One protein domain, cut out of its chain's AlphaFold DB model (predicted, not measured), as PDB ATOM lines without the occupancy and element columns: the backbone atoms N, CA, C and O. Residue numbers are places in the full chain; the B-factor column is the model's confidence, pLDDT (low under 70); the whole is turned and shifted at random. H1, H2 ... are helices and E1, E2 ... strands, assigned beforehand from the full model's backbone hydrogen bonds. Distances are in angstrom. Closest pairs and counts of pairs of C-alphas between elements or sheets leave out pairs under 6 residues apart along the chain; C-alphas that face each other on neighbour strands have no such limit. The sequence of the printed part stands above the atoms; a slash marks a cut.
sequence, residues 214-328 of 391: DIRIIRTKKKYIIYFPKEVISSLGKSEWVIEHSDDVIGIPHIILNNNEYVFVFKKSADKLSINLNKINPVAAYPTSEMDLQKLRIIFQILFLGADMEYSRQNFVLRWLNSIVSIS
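AT A GLANCE: This is residues 214 to 328 of the 391 residues of an uncharacterized protein of Streptococcus oralis (UniProt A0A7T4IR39). Two small antiparallel sheets of three strands stand edge to edge, with E3 near E4, and one long helix, H1, runs past both, over E6 of one sheet with its first half and over E1 of the other farther along. The short helix H2 sits past the far end of H1 and folds back from it. The 115 printed residues hold six named strands and then two named helices, E1 E2 E3 E4 E5 E6 H1 H2, with sheet orders E4 E5 E6 and E1 E2 E3, both all antiparallel. The class is mixed, helices and strands. The whole is compact, with a radius of gyration of the C-alphas of 14.7 A, and its C-alphas span 48 by 32 by 22 A, only just elongated.

IN THESE COORDINATES: E4, residues 249 to 257, begins at C-alpha 249 (19.256, 63.472, 165.571), is 20.8 A long and bends by 75 degrees at residue 254. E5, residues 260 to 268, is 25.5 A long, and E6, residues 275 to 282, is 20.4 A. E1 is residues 216 to 219, 10.1 A; E2 is residues 223 to 227, 13.1 A; E3 is residues 240 to 244, 13.3 A. H1, residues 290 to 313, runs 35.0 A from C-alpha 290 (-0.264, 62.002, 165.655) to C-alpha 313 (20.900, 70.822, 139.213). H2, residues 316 to 325, is 14.2 A long.

HOW THE PARTS SIT: The strongly twisted sheet E4 E5 E6 is a meander, each strand the antiparallel neighbour of the one before, as is E1 E2 E3. In the hairpin E4 and E5, N 252 and O 264 are 2.8 A apart; in the hairpin E5 and E6, N 263 and O 281 are 2.8 A apart. H1 is on this sheet at a height of 5.1 A, only just over E5 and E6 with 3 C-alphas on each; its closest C-alphas to E6, Arg 297 and Leu 277, are 5.2 A apart. The closest C-alphas of E3 and E4, Ile 243 and Ile 250, are 7.2 A apart. In the hairpin E1 and E2, N 218 and O 225 are 2.8 A apart; in the hairpin E2 and E3, N 226 and O 241 are 2.8 A apart. H1 is also on this sheet, over E1, at a height of 10.2 A, slantwise to the strands at 37 degrees on the local plane; Ala 307 and Ile 218 have the closest C-alphas, 5.6 A. With each sheet H1 makes two layers, a helix on one face of a sheet. H1 and H2 are close but not clearly touching, their closest C-alphas, Tyr 311 and Arg 319, 7.7 A apart, at a steep tilt of 60 degrees, opposite ways. In H1 and H2 every O i to N i+4 pair is within hydrogen-bond range.

THE WHOLE: The C-alphas of Ala 285 and Val 317, the two farthest apart, are 48.8 A apart. The printed part has no cut, and the link E2 to E3, 12 residues, is long. The mean pLDDT of the printed part is 77.1; it is under 70 at residue 246, residues 270 to 274, residue 285 and residues 314 to 328.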
ATOM      1  N   ASP A 214       6.660  77.829 153.625       79.81
ATOM      2  CA  ASP A 214       7.518  79.007 153.450       79.81
ATOM      3  C   ASP A 214       8.928  78.802 154.040       79.81
ATOM      4  O   ASP A 214       9.849  79.574 153.765       79.81
ATOM      5  N   ILE A 215       9.152  77.718 154.799       84.88
ATOM      6  CA  ILE A 215      10.465  77.374 155.369       84.88
ATOM      7  C   ILE A 215      11.460  77.061 154.253       84.88
ATOM      8  O   ILE A 215      11.269  76.142 153.450       84.88
ATOM      9  N   ARG A 216      12.588  77.771 154.214       83.06
ATOM     10  CA  ARG A 216      13.616  77.552 153.191       83.06
ATOM     11  C   ARG A 216      14.656  76.556 153.679       83.06
ATOM     12  O   ARG A 216      15.256  76.752 154.726       83.06
ATOM     13  N   ILE A 217      14.930  75.534 152.875       85.31
ATOM     14  CA  ILE A 217      15.991  74.563 153.141       85.31
ATOM     15  C   ILE A 217      17.003  74.651 152.007       85.31
ATOM     16  O   ILE A 217      16.634  74.574 150.839       85.31
ATOM     17  N   ILE A 218      18.274  74.837 152.351       83.12
ATOM     18  CA  ILE A 218      19.386  74.867 151.402       83.12
ATOM     19  C   ILE A 218      20.282  73.673 151.685       83.12
ATOM     20  O   ILE A 218      20.792  73.519 152.796       83.12
ATOM     21  N   ARG A 219      20.514  72.846 150.665       81.19
ATOM     22  CA  ARG A 219      21.488  71.761 150.736       81.19
ATOM     23  C   ARG A 219      22.865  72.231 150.282       81.19
ATOM     24  O   ARG A 219      23.016  72.876 149.248       81.19
ATOM     25  N   THR A 220      23.882  71.835 151.036       79.00
ATOM     26  CA  THR A 220      25.295  71.920 150.648       79.00
ATOM     27  C   THR A 220      25.924  70.523 150.669       79.00
ATOM     28  O   THR A 220      25.265  69.541 151.008       79.00
ATOM     29  N   LYS A 221      27.222  70.417 150.350       75.75
ATOM     30  CA  LYS A 221      27.934  69.128 150.303       75.75
ATOM     31  C   LYS A 221      27.898  68.346 151.628       75.75
ATOM     32  O   LYS A 221      27.899  67.123 151.586       75.75
ATOM     33  N   LYS A 222      27.912  69.037 152.776       79.00
ATOM     34  CA  LYS A 222      28.035  68.417 154.112       79.00
ATOM     35  C   LYS A 222      26.934  68.795 155.100       79.00
ATOM     36  O   LYS A 222      26.840  68.175 156.149       79.00
ATOM     37  N   LYS A 223      26.085  69.777 154.793       82.69
ATOM     38  CA  LYS A 223      25.041  70.256 155.711       82.69
ATOM     39  C   LYS A 223      23.782  70.712 154.983       82.69
ATOM     40  O   LYS A 223      23.856  71.110 153.815       82.69
ATOM     41  N   TYR A 224      22.666  70.690 155.692       85.31
ATOM     42  CA  TYR A 224      21.470  71.450 155.369       85.31
ATOM     43  C   TYR A 224      21.436  72.715 156.218       85.31
ATOM     44  O   TYR A 224      21.826  72.704 157.384       85.31
ATOM     45  N   ILE A 225      20.973  73.806 155.625       84.94
ATOM     46  CA  ILE A 225      20.708  75.057 156.328       84.94
ATOM     47  C   ILE A 225      19.213  75.319 156.207       84.94
ATOM     48  O   ILE A 225      18.695  75.432 155.094       84.94
ATOM     49  N   ILE A 226      18.527  75.371 157.343       87.62
ATOM     50  CA  ILE A 226      17.087  75.588 157.441       87.62
ATOM     51  C   ILE A 226      16.848  77.008 157.934       87.62
ATOM     52  O   ILE A 226      17.376  77.413 158.967       87.62
ATOM     53  N   TYR A 227      16.026  77.744 157.198       84.06
ATOM     54  CA  TYR A 227      15.580  79.079 157.549       84.06
ATOM     55  C   TYR A 227      14.092  79.058 157.838       84.06
ATOM     56  O   TYR A 227      13.280  78.792 156.946       84.06
ATOM     57  N   PHE A 228      13.750  79.379 159.076       84.06
ATOM     58  CA  PHE A 228      12.371  79.498 159.505       84.06
ATOM     59  C   PHE A 228      11.891  80.956 159.331       84.06
ATOM     60  O   PHE A 228      12.651  81.888 159.628       84.06
ATOM     61  N   PRO A 229      10.660  81.178 158.830       80.31
ATOM     62  CA  PRO A 229      10.036  82.500 158.805       80.31
ATOM     63  C   PRO A 229       9.799  83.018 160.228       80.31
ATOM     64  O   PRO A 229       9.661  82.227 161.156       80.31
ATOM     65  N   LYS A 230       9.694  84.340 160.413       79.31
ATOM     66  CA  LYS A 230       9.431  84.917 161.749       79.31
ATOM     67  C   LYS A 230       8.065  84.509 162.296       79.31
ATOM     68  O   LYS A 230       7.871  84.477 163.499       79.31
ATOM     69  N   GLU A 231       7.142  84.206 161.398       80.62
ATOM     70  CA  GLU A 231       5.776  83.785 161.672       80.62
ATOM     71  C   GLU A 231       5.718  82.408 162.359       80.62
ATOM     72  O   GLU A 231       4.718  82.079 162.986       80.62
ATOM     73  N   VAL A 232       6.789  81.612 162.257       84.00
ATOM     74  CA  VAL A 232       6.834  80.202 162.685       84.00
ATOM     75  C   VAL A 232       7.789  79.994 163.869       84.00
ATOM     76  O   VAL A 232       8.037  78.868 164.292       84.00
ATOM     77  N   ILE A 233       8.352  81.071 164.418       86.88
ATOM     78  CA  ILE A 233       9.351  81.023 165.490       86.88
ATOM     79  C   ILE A 233       8.932  81.971 166.604       86.88
ATOM     80  O   ILE A 233       8.457  83.075 166.340       86.88
ATOM     81  N   SER A 234       9.149  81.569 167.854       84.81
ATOM     82  CA  SER A 234       8.972  82.471 168.988       84.81
ATOM     83  C   SER A 234      10.041  83.566 169.029       84.81
ATOM     84  O   SER A 234      11.053  83.528 168.329       84.81
ATOM     85  N   SER A 235       9.835  84.568 169.884       81.12
ATOM     86  CA  SER A 235      10.791  85.666 170.078       81.12
ATOM     87  C   SER A 235      12.190  85.196 170.501       81.12
ATOM     88  O   SER A 235      13.165  85.905 170.257       81.12
ATOM     89  N   LEU A 236      12.292  84.010 171.110       78.62
ATOM     90  CA  LEU A 236      13.537  83.412 171.594       78.62
ATOM     91  C   LEU A 236      14.203  82.485 170.568       78.62
ATOM     92  O   LEU A 236      15.377  82.137 170.714       78.62
ATOM     93  N   GLY A 237      13.477  82.064 169.533       78.56
ATOM     94  CA  GLY A 237      13.991  81.106 168.569       78.56
ATOM     95  C   GLY A 237      14.917  81.729 167.522       78.56
ATOM     96  O   GLY A 237      14.836  82.903 167.157       78.56
ATOM     97  N   LYS A 238      15.826  80.901 167.002       83.50
ATOM     98  CA  LYS A 238      16.756  81.298 165.938       83.50
ATOM     99  C   LYS A 238      16.115  81.092 164.570       83.50
ATOM    100  O   LYS A 238      15.566  80.029 164.299       83.50
ATOM    101  N   SER A 239      16.266  82.077 163.682       81.69
ATOM    102  CA  SER A 239      15.771  82.011 162.298       81.69
ATOM    103  C   SER A 239      16.531  81.041 161.404       81.69
ATOM    104  O   SER A 239      16.037  80.690 160.340       81.69
ATOM    105  N   GLU A 240      17.747  80.662 161.786       86.12
ATOM    106  CA  GLU A 240      18.646  79.842 160.983       86.12
ATOM    107  C   GLU A 240      19.190  78.690 161.823       86.12
ATOM    108  O   GLU A 240      19.689  78.903 162.930       86.12
ATOM    109  N   TRP A 241      19.101  77.485 161.268       84.69
ATOM    110  CA  TRP A 241      19.591  76.255 161.873       84.69
ATOM    111  C   TRP A 241      20.409  75.458 160.870       84.69
ATOM    112  O   TRP A 241      20.051  75.343 159.698       84.69
ATOM    113  N   VAL A 242      21.510  74.891 161.347       84.88
ATOM    114  CA  VAL A 242      22.399  74.052 160.549       84.88
ATOM    115  C   VAL A 242      22.242  72.611 161.007       84.88
ATOM    116  O   VAL A 242      22.309  72.335 162.198       84.88
ATOM    117  N   ILE A 243      22.032  71.716 160.047       83.50
ATOM    118  CA  ILE A 243      21.989  70.268 160.245       83.50
ATOM    119  C   ILE A 243      23.162  69.671 159.481       83.50
ATOM    120  O   ILE A 243      23.168  69.705 158.245       83.50
ATOM    121  N   GLU A 244      24.170  69.150 160.173       80.31
ATOM    122  CA  GLU A 244      25.254  68.450 159.494       80.31
ATOM    123  C   GLU A 244      24.775  67.076 159.023       80.31
ATOM    124  O   GLU A 244      23.920  66.438 159.628       80.31
ATOM    125  N   HIS A 245      25.313  66.584 157.905       73.31
ATOM    126  CA  HIS A 245      24.971  65.237 157.433       73.31
ATOM    127  C   HIS A 245      25.507  64.145 158.377       73.31
ATOM    128  O   HIS A 245      25.072  62.998 158.266       73.31
ATOM    129  N   SER A 246      26.467  64.471 159.248       69.31
ATOM    130  CA  SER A 246      26.960  63.612 160.331       69.31
ATOM    131  C   SER A 246      25.970  63.472 161.482       69.31
ATOM    132  O   SER A 246      26.054  62.485 162.204       69.31
ATOM    133  N   ASP A 247      25.038  64.410 161.642       74.12
ATOM    134  CA  ASP A 247      24.131  64.415 162.781       74.12
ATOM    135  C   ASP A 247      23.018  63.378 162.585       74.12
ATOM    136  O   ASP A 247      22.286  63.393 161.589       74.12
ATOM    137  N   ASP A 248      22.865  62.473 163.552       78.44
ATOM    138  CA  ASP A 248      21.821  61.444 163.502       78.44
ATOM    139  C   ASP A 248      20.462  61.968 163.987       78.44
ATOM    140  O   ASP A 248      19.418  61.575 163.454       78.44
ATOM    141  N   VAL A 249      20.458  62.866 164.979       84.44
ATOM    142  CA  VAL A 249      19.256  63.472 165.571       84.44
ATOM    143  C   VAL A 249      19.524  64.938 165.910       84.44
ATOM    144  O   VAL A 249      20.517  65.239 166.564       84.44
ATOM    145  N   ILE A 250      18.613  65.838 165.529       85.81
ATOM    146  CA  ILE A 250      18.681  67.269 165.869       85.81
ATOM    147  C   ILE A 250      17.326  67.766 166.353       85.81
ATOM    148  O   ILE A 250      16.321  67.601 165.667       85.81
ATOM    149  N   GLY A 251      17.309  68.416 167.515       85.62
ATOM    150  CA  GLY A 251      16.154  69.158 168.017       85.62
ATOM    151  C   GLY A 251      16.257  70.640 167.671       85.62
ATOM    152  O   GLY A 251      17.239  71.287 168.027       85.62
ATOM    153  N   ILE A 252      15.238  71.181 167.008       87.31
ATOM    154  CA  ILE A 252      15.083  72.611 166.742       87.31
ATOM    155  C   ILE A 252      13.994  73.150 167.680       87.31
ATOM    156  O   ILE A 252      12.821  72.827 167.478       87.31
ATOM    157  N   PRO A 253      14.352  73.911 168.726       87.81
ATOM    158  CA  PRO A 253      13.395  74.458 169.680       87.81
ATOM    159  C   PRO A 253      12.688  75.709 169.149       87.81
ATOM    160  O   PRO A 253      13.081  76.282 168.131       87.81
ATOM    161  N   HIS A 254      11.701  76.173 169.920       88.56
ATOM    162  CA  HIS A 254      11.057  77.478 169.764       88.56
ATOM    163  C   HIS A 254      10.246  77.662 168.473       88.56
ATOM    164  O   HIS A 254      10.121  78.774 167.955       88.56
ATOM    165  N   ILE A 255       9.691  76.571 167.944       85.56
ATOM    166  CA  ILE A 255       8.841  76.595 166.750       85.56
ATOM    167  C   ILE A 255       7.383  76.760 167.169       85.56
ATOM    168  O   ILE A 255       6.895  76.023 168.025       85.56
ATOM    169  N   ILE A 256       6.685  77.705 166.543       85.31
ATOM    170  CA  ILE A 256       5.267  77.964 166.792       85.31
ATOM    171  C   ILE A 256       4.414  77.105 165.858       85.31
ATOM    172  O   ILE A 256       4.595  77.115 164.643       85.31
ATOM    173  N   LEU A 257       3.446  76.402 166.438       83.81
ATOM    174  CA  LEU A 257       2.376  75.696 165.740       83.81
ATOM    175  C   LEU A 257       1.079  75.919 166.527       83.81
ATOM    176  O   LEU A 257       1.026  75.649 167.721       83.81
ATOM    177  N   ASN A 258       0.019  76.414 165.888       80.56
ATOM    178  CA  ASN A 258      -1.268  76.679 166.556       80.56
ATOM    179  C   ASN A 258      -1.128  77.521 167.842       80.56
ATOM    180  O   ASN A 258      -1.713  77.192 168.871       80.56
ATOM    181  N   ASN A 259      -0.319  78.585 167.787       81.12
ATOM    182  CA  ASN A 259       0.012  79.482 168.908       81.12
ATOM    183  C   ASN A 259       0.749  78.830 170.091       81.12
ATOM    184  O   ASN A 259       1.027  79.509 171.076       81.12
ATOM    185  N   ASN A 260       1.114  77.554 169.982       84.00
ATOM    186  CA  ASN A 260       1.875  76.825 170.985       84.00
ATOM    187  C   ASN A 260       3.315  76.618 170.517       84.00
ATOM    188  O   ASN A 260       3.594  76.539 169.320       84.00
ATOM    189  N   GLU A 261       4.227  76.513 171.476       87.44
ATOM    190  CA  GLU A 261       5.653  76.359 171.220       87.44
ATOM    191  C   GLU A 261       6.093  74.894 171.330       87.44
ATOM    192  O   GLU A 261       5.727  74.177 172.267       87.44
ATOM    193  N   TYR A 262       6.906  74.454 170.372       87.81
ATOM    194  CA  TYR A 262       7.377  73.078 170.259       87.81
ATOM    195  C   TYR A 262       8.864  73.001 169.905       87.81
ATOM    196  O   TYR A 262       9.469  73.927 169.359       87.81
ATOM    197  N   VAL A 263       9.435  71.829 170.172       89.44
ATOM    198  CA  VAL A 263      10.745  71.392 169.697       89.44
ATOM    199  C   VAL A 263      10.541  70.364 168.589       89.44
ATOM    200  O   VAL A 263      10.009  69.278 168.827       89.44
ATOM    201  N   PHE A 264      10.970  70.686 167.369       90.44
ATOM    202  CA  PHE A 264      10.914  69.754 166.244       90.44
ATOM    203  C   PHE A 264      12.175  68.904 166.234       90.44
ATOM    204  O   PHE A 264      13.283  69.417 166.101       90.44
ATOM    205  N   VAL A 265      12.011  67.592 166.362       89.00
ATOM    206  CA  VAL A 265      13.122  66.645 166.381       89.00
ATOM    207  C   VAL A 265      13.231  65.981 165.020       89.00
ATOM    208  O   VAL A 265      12.384  65.176 164.631       89.00
ATOM    209  N   PHE A 266      14.299  66.295 164.304       88.81
ATOM    210  CA  PHE A 266      14.662  65.684 163.037       88.81
ATOM    211  C   PHE A 266      15.574  64.487 163.276       88.81
ATOM    212  O   PHE A 266      16.459  64.530 164.127       88.81
ATOM    213  N   LYS A 267      15.357  63.411 162.523       87.44
ATOM    214  CA  LYS A 267      16.210  62.224 162.530       87.44
ATOM    215  C   LYS A 267      16.574  61.849 161.105       87.44
ATOM    216  O   LYS A 267      15.747  61.934 160.191       87.44
ATOM    217  N   LYS A 268      17.810  61.402 160.925       80.69
ATOM    218  CA  LYS A 268      18.275  60.837 159.665       80.69
ATOM    219  C   LYS A 268      17.533  59.531 159.361       80.69
ATOM    220  O   LYS A 268      17.375  58.671 160.229       80.69
ATOM    221  N   SER A 269      17.038  59.399 158.135       73.06
ATOM    222  CA  SER A 269      16.368  58.183 157.671       73.06
ATOM    223  C   SER A 269      17.353  57.016 157.571       73.06
ATOM    224  O   SER A 269      18.560  57.226 157.429       73.06
ATOM    225  N   ALA A 270      16.830  55.787 157.577       63.06
ATOM    226  CA  ALA A 270      17.616  54.557 157.450       63.06
ATOM    227  C   ALA A 270      18.504  54.540 156.189       63.06
ATOM    228  O   ALA A 270      19.623  54.037 156.230       63.06
ATOM    229  N   ASP A 271      18.060  55.200 155.114       60.91
ATOM    230  CA  ASP A 271      18.789  55.319 153.842       60.91
ATOM    231  C   ASP A 271      20.005  56.265 153.915       60.91
ATOM    232  O   ASP A 271      20.680  56.505 152.915       60.91
ATOM    233  N   LYS A 272      20.269  56.865 155.086       58.47
ATOM    234  CA  LYS A 272      21.378  57.786 155.398       58.47
ATOM    235  C   LYS A 272      21.496  59.035 154.506       58.47
ATOM    236  O   LYS A 272      22.448  59.799 154.660       58.47
ATOM    237  N   LEU A 273      20.544  59.278 153.610       59.22
ATOM    238  CA  LEU A 273      20.574  60.390 152.654       59.22
ATOM    239  C   LEU A 273      19.476  61.430 152.880       59.22
ATOM    240  O   LEU A 273      19.608  62.543 152.381       59.22
ATOM    241  N   SER A 274      18.427  61.088 153.629       69.44
ATOM    242  CA  SER A 274      17.272  61.951 153.876       69.44
ATOM    243  C   SER A 274      17.095  62.245 155.363       69.44
ATOM    244  O   SER A 274      17.401  61.416 156.222       69.44
ATOM    245  N   ILE A 275      16.597  63.442 155.671       79.50
ATOM    246  CA  ILE A 275      16.246  63.876 157.025       79.50
ATOM    247  C   ILE A 275      14.727  63.936 157.115       79.50
ATOM    248  O   ILE A 275      14.068  64.495 156.240       79.50
ATOM    249  N   ASN A 276      14.170  63.363 158.178       82.88
ATOM    250  CA  ASN A 276      12.736  63.339 158.423       82.88
ATOM    251  C   ASN A 276      12.410  63.971 159.773       82.88
ATOM    252  O   ASN A 276      13.151  63.805 160.743       82.88
ATOM    253  N   LEU A 277      11.259  64.639 159.856       85.56
ATOM    254  CA  LEU A 277      10.681  65.017 161.140       85.56
ATOM    255  C   LEU A 277      10.264  63.740 161.882       85.56
ATOM    256  O   LEU A 277       9.372  63.011 161.440       85.56
ATOM    257  N   ASN A 278      10.947  63.451 162.984       85.19
ATOM    258  CA  ASN A 278      10.742  62.252 163.782       85.19
ATOM    259  C   ASN A 278       9.619  62.467 164.795       85.19
ATOM    260  O   ASN A 278       8.637  61.729 164.774       85.19
ATOM    261  N   LYS A 279       9.765  63.489 165.646       84.88
ATOM    262  CA  LYS A 279       8.848  63.808 166.747       84.88
ATOM    263  C   LYS A 279       8.712  65.319 166.923       84.88
ATOM    264  O   LYS A 279       9.610  66.071 166.545       84.88
ATOM    265  N   ILE A 280       7.608  65.733 167.530       83.44
ATOM    266  CA  ILE A 280       7.364  67.103 167.980       83.44
ATOM    267  C   ILE A 280       7.173  67.024 169.494       83.44
ATOM    268  O   ILE A 280       6.258  66.352 169.961       83.44
ATOM    269  N   ASN A 281       8.058  67.666 170.253       84.69
ATOM    270  CA  ASN A 281       7.964  67.699 171.709       84.69
ATOM    271  C   ASN A 281       7.381  69.054 172.124       84.69
ATOM    272  O   ASN A 281       7.971  70.081 171.780       84.69
ATOM    273  N   PRO A 282       6.242  69.097 172.825       81.31
ATOM    274  CA  PRO A 282       5.662  70.359 173.247       81.31
ATOM    275  C   PRO A 282       6.474  70.968 174.396       81.31
ATOM    276  O   PRO A 282       6.993  70.248 175.248       81.31
ATOM    277  N   VAL A 283       6.620  72.297 174.394       77.62
ATOM    278  CA  VAL A 283       7.298  73.028 175.483       77.62
ATOM    279  C   VAL A 283       6.366  73.177 176.695       77.62
ATOM    280  O   VAL A 283       6.821  73.135 177.834       77.62
ATOM    281  N   ALA A 284       5.057  73.286 176.452       72.56
ATOM    282  CA  ALA A 284       3.995  73.266 177.462       72.56
ATOM    283  C   ALA A 284       3.170  71.963 177.380       72.56
ATOM    284  O   ALA A 284       3.346  71.173 176.460       72.56
ATOM    285  N   ALA A 285       2.237  71.720 178.305       66.44
ATOM    286  CA  ALA A 285       1.446  70.478 178.371       66.44
ATOM    287  C   ALA A 285       0.332  70.354 177.298       66.44
ATOM    288  O   ALA A 285      -0.746  69.835 177.578       66.44
ATOM    289  N   TYR A 286       0.572  70.828 176.072       70.00
ATOM    290  CA  TYR A 286      -0.352  70.693 174.943       70.00
ATOM    291  C   TYR A 286       0.153  69.604 173.988       70.00
ATOM    292  O   TYR A 286       1.058  69.864 173.191       70.00
ATOM    293  N   PRO A 287      -0.373  68.368 174.067       70.31
ATOM    294  CA  PRO A 287       0.061  67.290 173.190       70.31
ATOM    295  C   PRO A 287      -0.337  67.575 171.737       70.31
ATOM    296  O   PRO A 287      -1.449  68.019 171.455       70.31
ATOM    297  N   THR A 288       0.574  67.300 170.805       75.06
ATOM    298  CA  THR A 288       0.295  67.351 169.364       75.06
ATOM    299  C   THR A 288      -0.388  66.056 168.932       75.06
ATOM    300  O   THR A 288      -0.007  64.978 169.392       75.06
ATOM    301  N   SER A 289      -1.379  66.128 168.038       79.00
ATOM    302  CA  SER A 289      -1.995  64.910 167.504       79.00
ATOM    303  C   SER A 289      -1.014  64.163 166.585       79.00
ATOM    304  O   SER A 289      -0.227  64.778 165.861       79.00
ATOM    305  N   GLU A 290      -1.072  62.828 166.573       80.81
ATOM    306  CA  GLU A 290      -0.264  62.002 165.655       80.81
ATOM    307  C   GLU A 290      -0.551  62.358 164.184       80.81
ATOM    308  O   GLU A 290       0.336  62.339 163.331       80.81
ATOM    309  N   MET A 291      -1.787  62.763 163.894       80.38
ATOM    310  CA  MET A 291      -2.199  63.223 162.577       80.38
ATOM    311  C   MET A 291      -1.479  64.518 162.161       80.38
ATOM    312  O   MET A 291      -0.981  64.605 161.038       80.38
ATOM    313  N   ASP A 292      -1.356  65.502 163.054       81.12
ATOM    314  CA  ASP A 292      -0.633  66.751 162.767       81.12
ATOM    315  C   ASP A 292       0.862  66.501 162.547       81.12
ATOM    316  O   ASP A 292       1.466  67.071 161.631       81.12
ATOM    317  N   LEU A 293       1.452  65.587 163.325       84.44
ATOM    318  CA  LEU A 293       2.833  65.145 163.133       84.44
ATOM    319  C   LEU A 293       3.034  64.533 161.740       84.44
ATOM    320  O   LEU A 293       4.016  64.851 161.063       84.44
ATOM    321  N   GLN A 294       2.112  63.682 161.284       85.88
ATOM    322  CA  GLN A 294       2.182  63.072 159.954       85.88
ATOM    323  C   GLN A 294       2.074  64.112 158.834       85.88
ATOM    324  O   GLN A 294       2.863  64.071 157.885       85.88
ATOM    325  N   LYS A 295       1.164  65.086 158.961       88.38
ATOM    326  CA  LYS A 295       1.024  66.190 157.998       88.38
ATOM    327  C   LYS A 295       2.308  67.013 157.914       88.38
ATOM    328  O   LYS A 295       2.856  67.191 156.825       88.38
ATOM    329  N   LEU A 296       2.860  67.424 159.057       88.81
ATOM    330  CA  LEU A 296       4.121  68.169 159.112       88.81
ATOM    331  C   LEU A 296       5.297  67.356 158.563       88.81
ATOM    332  O   LEU A 296       6.123  67.890 157.822       88.81
ATOM    333  N   ARG A 297       5.358  66.049 158.839       89.00
ATOM    334  CA  ARG A 297       6.380  65.163 158.266       89.00
ATOM    335  C   ARG A 297       6.343  65.183 156.738       89.00
ATOM    336  O   ARG A 297       7.401  65.252 156.114       89.00
ATOM    337  N   ILE A 298       5.158  65.165 156.129       88.50
ATOM    338  CA  ILE A 298       5.009  65.255 154.669       88.50
ATOM    339  C   ILE A 298       5.502  66.609 154.147       88.50
ATOM    340  O   ILE A 298       6.226  66.632 153.149       88.50
ATOM    341  N   ILE A 299       5.170  67.709 154.832       90.12
ATOM    342  CA  ILE A 299       5.631  69.060 154.480       90.12
ATOM    343  C   ILE A 299       7.161  69.113 154.477       90.12
ATOM    344  O   ILE A 299       7.763  69.441 153.456       90.12
ATOM    345  N   PHE A 300       7.817  68.705 155.566       90.31
ATOM    346  CA  PHE A 300       9.283  68.706 155.619       90.31
ATOM    347  C   PHE A 300       9.909  67.772 154.582       90.31
ATOM    348  O   PHE A 300      10.922  68.130 153.986       90.31
ATOM    349  N   GLN A 301       9.298  66.621 154.291       89.88
ATOM    350  CA  GLN A 301       9.774  65.743 153.220       89.88
ATOM    351  C   GLN A 301       9.744  66.422 151.846       89.88
ATOM    352  O   GLN A 301      10.678  66.248 151.068       89.88
ATOM    353  N   ILE A 302       8.703  67.206 151.545       90.12
ATOM    354  CA  ILE A 302       8.636  68.015 150.318       90.12
ATOM    355  C   ILE A 302       9.772  69.042 150.295       90.12
ATOM    356  O   ILE A 302      10.454  69.176 149.279       90.12
ATOM    357  N   LEU A 303      10.013  69.728 151.416       90.19
ATOM    358  CA  LEU A 303      11.041  70.766 151.526       90.19
ATOM    359  C   LEU A 303      12.466  70.215 151.365       90.19
ATOM    360  O   LEU A 303      13.252  70.780 150.604       90.19
ATOM    361  N   PHE A 304      12.794  69.111 152.044       89.69
ATOM    362  CA  PHE A 304      14.102  68.459 151.925       89.69
ATOM    363  C   PHE A 304      14.319  67.889 150.521       89.69
ATOM    364  O   PHE A 304      15.368  68.124 149.926       89.69
ATOM    365  N   LEU A 305      13.310  67.222 149.949       88.56
ATOM    366  CA  LEU A 305      13.392  66.698 148.586       88.56
ATOM    367  C   LEU A 305      13.576  67.826 147.558       88.56
ATOM    368  O   LEU A 305      14.374  67.696 146.632       88.56
ATOM    369  N   GLY A 306      12.879  68.950 147.735       86.50
ATOM    370  CA  GLY A 306      13.061  70.140 146.907       86.50
ATOM    371  C   GLY A 306      14.492  70.684 146.972       86.50
ATOM    372  O   GLY A 306      15.089  70.952 145.930       86.50
ATOM    373  N   ALA A 307      15.071  70.774 148.174       86.19
ATOM    374  CA  ALA A 307      16.455  71.214 148.367       86.19
ATOM    375  C   ALA A 307      17.473  70.261 147.713       86.19
ATOM    376  O   ALA A 307      18.470  70.709 147.138       86.19
ATOM    377  N   ASP A 308      17.212  68.954 147.762       85.75
ATOM    378  CA  ASP A 308      18.037  67.934 147.109       85.75
ATOM    379  C   ASP A 308      18.018  68.077 145.584       85.75
ATOM    380  O   ASP A 308      19.074  68.085 144.941       85.75
ATOM    381  N   MET A 309      16.826  68.244 145.001       83.38
ATOM    382  CA  MET A 309      16.657  68.459 143.564       83.38
ATOM    383  C   MET A 309      17.343  69.749 143.108       83.38
ATOM    384  O   MET A 309      18.061  69.738 142.105       83.38
ATOM    385  N   GLU A 310      17.176  70.841 143.857       81.88
ATOM    386  CA  GLU A 310      17.808  72.124 143.553       81.88
ATOM    387  C   GLU A 310      19.333  71.984 143.547       81.88
ATOM    388  O   GLU A 310      19.971  72.342 142.559       81.88
ATOM    389  N   TYR A 311      19.912  71.367 144.583       78.88
ATOM    390  CA  TYR A 311      21.352  71.111 144.667       78.88
ATOM    391  C   TYR A 311      21.871  70.246 143.512       78.88
ATOM    392  O   TYR A 311      22.916  70.558 142.936       78.88
ATOM    393  N   SER A 312      21.138  69.194 143.130       77.50
ATOM    394  CA  SER A 312      21.554  68.286 142.052       77.50
ATOM    395  C   SER A 312      21.691  68.986 140.691       77.50
ATOM    396  O   SER A 312      22.537  68.606 139.882       77.50
ATOM    397  N   ARG A 313      20.904  70.045 140.458       72.06
ATOM    398  CA  ARG A 313      20.900  70.822 139.213       72.06
ATOM    399  C   ARG A 313      21.954  71.935 139.180       72.06
ATOM    400  O   ARG A 313      22.247  72.457 138.107       72.06
ATOM    401  N   GLN A 314      22.528  72.330 140.317       66.50
ATOM    402  CA  GLN A 314      23.505  73.423 140.347       66.50
ATOM    403  C   GLN A 314      24.803  73.021 139.631       66.50
ATOM    404  O   GLN A 314      25.392  71.979 139.929       66.50
ATOM    405  N   ASN A 315      25.307  73.873 138.736       61.03
ATOM    406  CA  ASN A 315      26.652  73.719 138.171       61.03
ATOM    407  C   ASN A 315      27.723  73.968 139.246       61.03
ATOM    408  O   ASN A 315      27.476  74.683 140.217       61.03
ATOM    409  N   PHE A 316      28.925  73.408 139.069       48.81
ATOM    410  CA  PHE A 316      30.034  73.508 140.033       48.81
ATOM    411  C   PHE A 316      30.317  74.955 140.487       48.81
ATOM    412  O   PHE A 316      30.438  75.208 141.683       48.81
ATOM    413  N   VAL A 317      30.305  75.912 139.552       41.59
ATOM    414  CA  VAL A 317      30.493  77.351 139.826       41.59
ATOM    415  C   VAL A 317      29.394  77.908 140.739       41.59
ATOM    416  O   VAL A 317      29.680  78.652 141.673       41.59
ATOM    417  N   LEU A 318      28.140  77.499 140.531       50.47
ATOM    418  CA  LEU A 318      27.010  77.930 141.356       50.47
ATOM    419  C   LEU A 318      27.065  77.301 142.760       50.47
ATOM    420  O   LEU A 318      26.743  77.965 143.742       50.47
ATOM    421  N   ARG A 319      27.535  76.049 142.868       55.12
ATOM    422  CA  ARG A 319      27.766  75.376 144.160       55.12
ATOM    423  C   ARG A 319      28.874  76.060 144.958       55.12
ATOM    424  O   ARG A 319      28.736  76.234 146.166       55.12
ATOM    425  N   TRP A 320      29.950  76.465 144.287       45.03
ATOM    426  CA  TRP A 320      31.061  77.192 144.897       45.03
ATOM    427  C   TRP A 320      30.632  78.599 145.345       45.03
ATOM    428  O   TRP A 320      30.817  78.945 146.511       45.03
ATOM    429  N   LEU A 321      29.927  79.355 144.494       41.28
ATOM    430  CA  LEU A 321      29.355  80.660 144.852       41.28
ATOM    431  C   LEU A 321      28.384  80.563 146.036       41.28
ATOM    432  O   LEU A 321      28.491  81.351 146.967       41.28
ATOM    433  N   ASN A 322      27.487  79.574 146.065       48.56
ATOM    434  CA  ASN A 322      26.572  79.381 147.196       48.56
ATOM    435  C   ASN A 322      27.299  78.978 148.488       48.56
ATOM    436  O   ASN A 322      26.862  79.354 149.575       48.56
ATOM    437  N   SER A 323      28.420  78.255 148.390       47.25
ATOM    438  CA  SER A 323      29.249  77.936 149.559       47.25
ATOM    439  C   SER A 323      29.913  79.182 150.160       47.25
ATOM    440  O   SER A 323      29.981  79.297 151.381       47.25
ATOM    441  N   ILE A 324      30.281  80.157 149.322       34.91
ATOM    442  CA  ILE A 324      30.881  81.438 149.728       34.91
ATOM    443  C   ILE A 324      29.812  82.435 150.213       34.91
ATOM    444  O   ILE A 324      29.993  83.113 151.219       34.91
ATOM    445  N   VAL A 325      28.659  82.490 149.540       37.34
ATOM    446  CA  VAL A 325      27.545  83.417 149.834       37.34
ATOM    447  C   VAL A 325      26.727  82.991 151.068       37.34
ATOM    448  O   VAL A 325      25.941  83.781 151.591       37.34
ATOM    449  N   SER A 326      26.967  81.793 151.616       39.34
ATOM    450  CA  SER A 326      26.370  81.328 152.881       39.34
ATOM    451  C   SER A 326      26.707  82.198 154.110       39.34
ATOM    452  O   SER A 326      26.125  82.001 155.170       39.34
ATOM    453  N   ILE A 327      27.584  83.198 153.960       35.16
ATOM    454  CA  ILE A 327      27.975  84.163 155.002       35.16
ATOM    455  C   ILE A 327      27.078  85.426 155.020       35.16
ATOM    456  O   ILE A 327      27.124  86.198 155.977       35.16
ATOM    457  N   SER A 328      26.185  85.651 154.041       27.05
ATOM    458  CA  SER A 328      25.333  86.858 154.015       27.05
ATOM    459  C   SER A 328      23.818  86.590 154.093       27.05
ATOM    460  O   SER A 328      23.095  86.676 153.100       27.05
TER     461      SER A 328